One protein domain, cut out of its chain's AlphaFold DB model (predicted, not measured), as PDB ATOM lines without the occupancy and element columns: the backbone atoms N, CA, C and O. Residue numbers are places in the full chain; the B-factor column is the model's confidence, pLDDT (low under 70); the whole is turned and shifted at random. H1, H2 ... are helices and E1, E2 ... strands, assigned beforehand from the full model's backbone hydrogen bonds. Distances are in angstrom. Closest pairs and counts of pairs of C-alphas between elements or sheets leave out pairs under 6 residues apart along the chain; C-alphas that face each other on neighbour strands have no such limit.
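This is residues 23 to 71 of the 72 residues of the protein "RNase H type-1 domain-containing protein" of Leersia perrieri (UniProt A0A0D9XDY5). The longest helix, H3, and the strand E1 make two sides of a loose, open triangle; H1 makes the third, with short H2 at the corner between H1 and H3, and residues 65 to 71 stick out as a tail. The 49 printed residues hold H1, H2, H3 and E1 in that order, mostly helix. The whole is only just loose, close to compact, with a radius of gyration of the C-alphas of 11.6 A and spans of 28 by 24 by 15 A.

Start at H3, residues 41 to 51. H2, residues 33 to 37, touches it only at the corner, C-alphas 35 and 41 being closest at 5.5 A. H1, residues 24 to 31, is close to H3 but not clearly touching, at a steep tilt of 60 degrees, the same way; C-alphas 30 and 44 are closest at 7.0 A. E1, residues 56 to 61, pairs with no named strand; its closest C-alpha to H1 is Trp 61, 5.6 A from that of Ala 27. H2 and E1 are apart. In H1 and H3 every O i to N i+4 pair is within hydrogen-bond range; H2 has 0 of 1, but 2 of 2 O i to N i+3 pairs.

Find C-alpha 41 at (271.063, 182.986, 78.268); H3 runs 14.9 A from there. E1 runs 16.8 A to C-alpha 61 at (252.881, 180.342, 83.089). H1 measures 10.5 A and H2 7.8 A.

C-alphas 37 and 69 are farthest apart, 30.1 A. The printed part has no cut, and its three links are tight. Residues 33 to 37 and 54 have pLDDT under 70.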
ATOM      1  N   ASN A  23     254.300 179.270  77.043       89.12
ATOM      2  CA  ASN A  23     255.357 178.273  76.969       89.12
ATOM      3  C   ASN A  23     255.894 177.941  78.369       89.12
ATOM      4  O   ASN A  23     256.599 178.731  78.997       89.12
ATOM      5  N   GLN A  24     255.586 176.733  78.843       88.88
ATOM      6  CA  GLN A  24     255.956 176.266  80.180       88.88
ATOM      7  C   GLN A  24     257.474 176.154  80.387       88.88
ATOM      8  O   GLN A  24     257.974 176.451  81.472       88.88
ATOM      9  N   LEU A  25     258.218 175.748  79.354       86.12
ATOM     10  CA  LEU A  25     259.672 175.604  79.429       86.12
ATOM     11  C   LEU A  25     260.354 176.974  79.510       86.12
ATOM     12  O   LEU A  25     261.242 177.176  80.335       86.12
ATOM     13  N   LEU A  26     259.867 177.932  78.719       84.62
ATOM     14  CA  LEU A  26     260.306 179.322  78.786       84.62
ATOM     15  C   LEU A  26     259.997 179.932  80.159       84.62
ATOM     16  O   LEU A  26     260.878 180.532  80.766       84.62
ATOM     17  N   ALA A  27     258.783 179.730  80.681       86.31
ATOM     18  CA  ALA A  27     258.400 180.206  82.010       86.31
ATOM     19  C   ALA A  27     259.356 179.699  83.096       86.31
ATOM     20  O   ALA A  27     259.752 180.460  83.979       86.31
ATOM     21  N   LYS A  28     259.744 178.421  83.008       85.50
ATOM     22  CA  LYS A  28     260.695 177.802  83.929       85.50
ATOM     23  C   LYS A  28     262.072 178.458  83.830       85.50
ATOM     24  O   LYS A  28     262.586 178.925  84.842       85.50
ATOM     25  N   TRP A  29     262.629 178.572  82.624       84.12
ATOM     26  CA  TRP A  29     263.944 179.188  82.422       84.12
ATOM     27  C   TRP A  29     263.996 180.661  82.833       84.12
ATOM     28  O   TRP A  29     265.014 181.103  83.347       84.12
ATOM     29  N   LEU A  30     262.909 181.413  82.639       80.62
ATOM     30  CA  LEU A  30     262.826 182.816  83.053       80.62
ATOM     31  C   LEU A  30     262.543 182.999  84.555       80.62
ATOM     32  O   LEU A  30     262.671 184.103  85.077       80.62
ATOM     33  N   SER A  31     262.097 181.958  85.257       78.69
ATOM     34  CA  SER A  31     261.820 182.033  86.700       78.69
ATOM     35  C   SER A  31     263.005 181.568  87.546       78.69
ATOM     36  O   SER A  31     263.177 182.029  88.673       78.69
ATOM     37  N   GLU A  32     263.816 180.654  87.019       71.62
ATOM     38  CA  GLU A  32     265.010 180.120  87.671       71.62
ATOM     39  C   GLU A  32     266.250 180.955  87.283       71.62
ATOM     40  O   GLU A  32     266.353 181.458  86.165       71.62
ATOM     41  N   GLU A  33     267.252 181.078  88.166       65.31
ATOM     42  CA  GLU A  33     268.557 181.659  87.773       65.31
ATOM     43  C   GLU A  33     269.252 180.854  86.653       65.31
ATOM     44  O   GLU A  33     270.196 181.349  86.027       65.31
ATOM     45  N   ASP A  34     268.746 179.653  86.349       61.06
ATOM     46  CA  ASP A  34     269.142 178.814  85.217       61.06
ATOM     47  C   ASP A  34     268.898 179.468  83.852       61.06
ATOM     48  O   ASP A  34     269.550 179.075  82.882       61.06
ATOM     49  N   GLY A  35     268.088 180.530  83.764       61.12
ATOM     50  CA  GLY A  35     268.033 181.393  82.583       61.12
ATOM     51  C   GLY A  35     269.429 181.805  82.103       61.12
ATOM     52  O   GLY A  35     269.712 181.700  80.912       61.12
ATOM     53  N   ARG A  36     270.361 182.110  83.028       64.75
ATOM     54  CA  ARG A  36     271.763 182.479  82.725       64.75
ATOM     55  C   ARG A  36     272.606 181.345  82.132       64.75
ATOM     56  O   ARG A  36     273.639 181.623  81.532       64.75
ATOM     57  N   ARG A  37     272.226 180.084  82.354       69.00
ATOM     58  CA  ARG A  37     272.983 178.884  81.935       69.00
ATOM     59  C   ARG A  37     272.277 178.076  80.845       69.00
ATOM     60  O   ARG A  37     272.828 177.099  80.348       69.00
ATOM     61  N   SER A  38     271.059 178.468  80.495       73.44
ATOM     62  CA  SER A  38     270.219 177.803  79.505       73.44
ATOM     63  C   SER A  38     270.503 178.285  78.077       73.44
ATOM     64  O   SER A  38     271.212 179.266  77.849       73.44
ATOM     65  N   VAL A  39     269.875 177.629  77.098       79.94
ATOM     66  CA  VAL A  39     269.924 178.026  75.680       79.94
ATOM     67  C   VAL A  39     269.390 179.442  75.420       79.94
ATOM     68  O   VAL A  39     269.670 180.006  74.368       79.94
ATOM     69  N   ILE A  40     268.652 180.031  76.374       80.25
ATOM     70  CA  ILE A  40     268.129 181.399  76.288       80.25
ATOM     71  C   ILE A  40     269.004 182.434  77.015       80.25
ATOM     72  O   ILE A  40     268.558 183.560  77.189       80.25
ATOM     73  N   ALA A  41     270.229 182.101  77.442       81.06
ATOM     74  CA  ALA A  41     271.063 182.986  78.268       81.06
ATOM     75  C   ALA A  41     271.282 184.394  77.684       81.06
ATOM     76  O   ALA A  41     271.278 185.368  78.434       81.06
ATOM     77  N   GLY A  42     271.427 184.514  76.359       83.62
ATOM     78  CA  GLY A  42     271.509 185.816  75.687       83.62
ATOM     79  C   GLY A  42     270.236 186.645  75.881       83.62
ATOM     80  O   GLY A  42     270.284 187.729  76.452       83.62
ATOM     81  N   LEU A  43     269.084 186.073  75.515       83.06
ATOM     82  CA  LEU A  43     267.767 186.697  75.695       83.06
ATOM     83  C   LEU A  43     267.458 186.996  77.164       83.06
ATOM     84  O   LEU A  43     266.848 188.009  77.480       83.06
ATOM     85  N   TRP A  44     267.882 186.127  78.081       83.25
ATOM     86  CA  TRP A  44     267.706 186.337  79.510       83.25
ATOM     87  C   TRP A  44     268.443 187.583  80.007       83.25
ATOM     88  O   TRP A  44     267.886 188.327  80.814       83.25
ATOM     89  N   ASN A  45     269.661 187.835  79.518       82.12
ATOM     90  CA  ASN A  45     270.410 189.043  79.863       82.12
ATOM     91  C   ASN A  45     269.744 190.298  79.288       82.12
ATOM     92  O   ASN A  45     269.569 191.262  80.024       82.12
ATOM     93  N   GLU A  46     269.289 190.261  78.034       86.00
ATOM     94  CA  GLU A  46     268.548 191.376  77.425       86.00
ATOM     95  C   GLU A  46     267.255 191.680  78.190       86.00
ATOM     96  O   GLU A  46     266.969 192.829  78.523       86.00
ATOM     97  N   ILE A  47     266.487 190.639  78.540       82.25
ATOM     98  CA  ILE A  47     265.299 190.781  79.383       82.25
ATOM     99  C   ILE A  47     265.711 191.423  80.702       82.25
ATOM    100  O   ILE A  47     265.106 192.415  81.081       82.25
ATOM    101  N   LYS A  48     266.754 190.929  81.380       79.31
ATOM    102  CA  LYS A  48     267.233 191.496  82.649       79.31
ATOM    103  C   LYS A  48     267.589 192.973  82.555       79.31
ATOM    104  O   LYS A  48     267.159 193.716  83.428       79.31
ATOM    105  N   GLU A  49     268.300 193.393  81.517       84.00
ATOM    106  CA  GLU A  49     268.612 194.806  81.283       84.00
ATOM    107  C   GLU A  49     267.338 195.645  81.120       84.00
ATOM    108  O   GLU A  49     267.224 196.727  81.693       84.00
ATOM    109  N   LEU A  50     266.333 195.120  80.412       81.31
ATOM    110  CA  LEU A  50     265.031 195.774  80.275       81.31
ATOM    111  C   LEU A  50     264.239 195.793  81.589       81.31
ATOM    112  O   LEU A  50     263.512 196.759  81.843       81.31
ATOM    113  N   VAL A  51     264.353 194.748  82.421       78.62
ATOM    114  CA  VAL A  51     263.634 194.680  83.699       78.62
ATOM    115  C   VAL A  51     264.333 195.329  84.883       78.62
ATOM    116  O   VAL A  51     263.667 195.554  85.888       78.62
ATOM    117  N   ASP A  52     265.604 195.710  84.770       72.38
ATOM    118  CA  ASP A  52     266.319 196.481  85.803       72.38
ATOM    119  C   ASP A  52     265.686 197.872  86.030       72.38
ATOM    120  O   ASP A  52     265.874 198.510  87.062       72.38
ATOM    121  N   LEU A  53     264.835 198.310  85.095       72.44
ATOM    122  CA  LEU A  53     263.959 199.477  85.232       72.44
ATOM    123  C   LEU A  53     262.803 199.271  86.238       72.44
ATOM    124  O   LEU A  53     262.084 200.223  86.550       72.44
ATOM    125  N   PHE A  54     262.585 198.048  86.725       69.38
ATOM    126  CA  PHE A  54     261.461 197.662  87.578       69.38
ATOM    127  C   PHE A  54     261.953 197.147  88.936       69.38
ATOM    128  O   PHE A  54     262.921 196.401  89.029       69.38
ATOM    129  N   LEU A  55     261.208 197.449  90.005       71.88
ATOM    130  CA  LEU A  55     261.510 196.953  91.360       71.88
ATOM    131  C   LEU A  55     261.441 195.425  91.472       71.88
ATOM    132  O   LEU A  55     262.080 194.826  92.336       71.88
ATOM    133  N   SER A  56     260.596 194.787  90.662       73.38
ATOM    134  CA  SER A  56     260.471 193.333  90.643       73.38
ATOM    135  C   SER A  56     259.910 192.842  89.319       73.38
ATOM    136  O   SER A  56     258.897 193.366  88.844       73.38
ATOM    137  N   PHE A  57     260.502 191.766  88.814       77.00
ATOM    138  CA  PHE A  57     260.023 191.011  87.669       77.00
ATOM    139  C   PHE A  57     259.532 189.638  88.113       77.00
ATOM    140  O   PHE A  57     260.237 188.937  88.843       77.00
ATOM    141  N   LYS A  58     258.331 189.250  87.686       82.25
ATOM    142  CA  LYS A  58     257.813 187.894  87.873       82.25
ATOM    143  C   LYS A  58     257.306 187.352  86.548       82.25
ATOM    144  O   LYS A  58     256.621 188.058  85.818       82.25
ATOM    145  N   VAL A  59     257.582 186.081  86.296       85.69
ATOM    146  CA  VAL A  59     257.022 185.353  85.159       85.69
ATOM    147  C   VAL A  59     255.996 184.361  85.673       85.69
ATOM    148  O   VAL A  59     256.193 183.723  86.709       85.69
ATOM    149  N   ARG A  60     254.869 184.254  84.971       88.44
ATOM    150  CA  ARG A  60     253.834 183.267  85.266       88.44
ATOM    151  C   ARG A  60     253.492 182.494  84.008       88.44
ATOM    152  O   ARG A  60     253.256 183.078  82.957       88.44
ATOM    153  N   TRP A  61     253.432 181.175  84.142       91.50
ATOM    154  CA  TRP A  61     252.881 180.342  83.089       91.50
ATOM    155  C   TRP A  61     251.350 180.413  83.101       91.50
ATOM    156  O   TRP A  61     250.732 180.285  84.162       91.50
ATOM    157  N   VAL A  62     250.751 180.604  81.929       90.94
ATOM    158  CA  VAL A  62     249.302 180.606  81.712       90.94
ATOM    159  C   VAL A  62     248.937 179.663  80.567       90.94
ATOM    160  O   VAL A  62     249.767 179.322  79.730       90.94
ATOM    161  N   HIS A  63     247.681 179.234  80.498       90.75
ATOM    162  CA  HIS A  63     247.197 178.502  79.330       90.75
ATOM    163  C   HIS A  63     247.182 179.409  78.088       90.75
ATOM    164  O   HIS A  63     246.895 180.605  78.191       90.75
ATOM    165  N   ARG A  64     247.435 178.846  76.898       88.94
ATOM    166  CA  ARG A  64     247.457 179.595  75.626       88.94
ATOM    167  C   ARG A  64     246.158 180.357  75.367       88.94
ATOM    168  O   ARG A  64     246.171 181.439  74.789       88.94
ATOM    169  N   GLU A  65     245.029 179.824  75.820       89.75
ATOM    170  CA  GLU A  65     243.724 180.471  75.716       89.75
ATOM    171  C   GLU A  65     243.663 181.788  76.496       89.75
ATOM    172  O   GLU A  65     243.027 182.731  76.029       89.75
ATOM    173  N   ALA A  66     244.344 181.861  77.644       85.25
ATOM    174  CA  ALA A  66     244.469 183.079  78.439       85.25
ATOM    175  C   ALA A  66     245.467 184.068  77.814       85.25
ATOM    176  O   ALA A  66     245.269 185.273  77.915       85.25
ATOM    177  N   ASN A  67     246.471 183.571  77.082       86.62
ATOM    178  CA  ASN A  67     247.462 184.397  76.386       86.62
ATOM    179  C   ASN A  67     247.055 184.817  74.956       86.62
ATOM    180  O   ASN A  67     247.885 185.286  74.178       86.62
ATOM    181  N   ARG A  68     245.780 184.667  74.564       86.75
ATOM    182  CA  ARG A  68     245.321 184.999  73.196       86.75
ATOM    183  C   ARG A  68     245.613 186.442  72.787       86.75
ATOM    184  O   ARG A  68     245.871 186.685  71.615       86.75
ATOM    185  N   GLY A  69     245.580 187.383  73.732       84.62
ATOM    186  CA  GLY A  69     245.839 188.801  73.465       84.62
ATOM    187  C   GLY A  69     247.279 189.113  73.047       84.62
ATOM    188  O   GLY A  69     247.502 190.138  72.419       84.62
ATOM    189  N   ALA A  70     248.235 188.234  73.355       85.12
ATOM    190  CA  ALA A  70     249.628 188.358  72.926       85.12
ATOM    191  C   ALA A  70     249.932 187.584  71.630       85.12
ATOM    192  O   ALA A  70     251.052 187.632  71.133       85.12
ATOM    193  N   HIS A  71     248.960 186.832  71.098       77.12
ATOM    194  CA  HIS A  71     249.133 186.005  69.900       77.12
ATOM    195  C   HIS A  71     248.898 186.766  68.578       77.12
ATOM    196  O   HIS A  71     249.059 186.175  67.511       77.12
TER     197      HIS A  71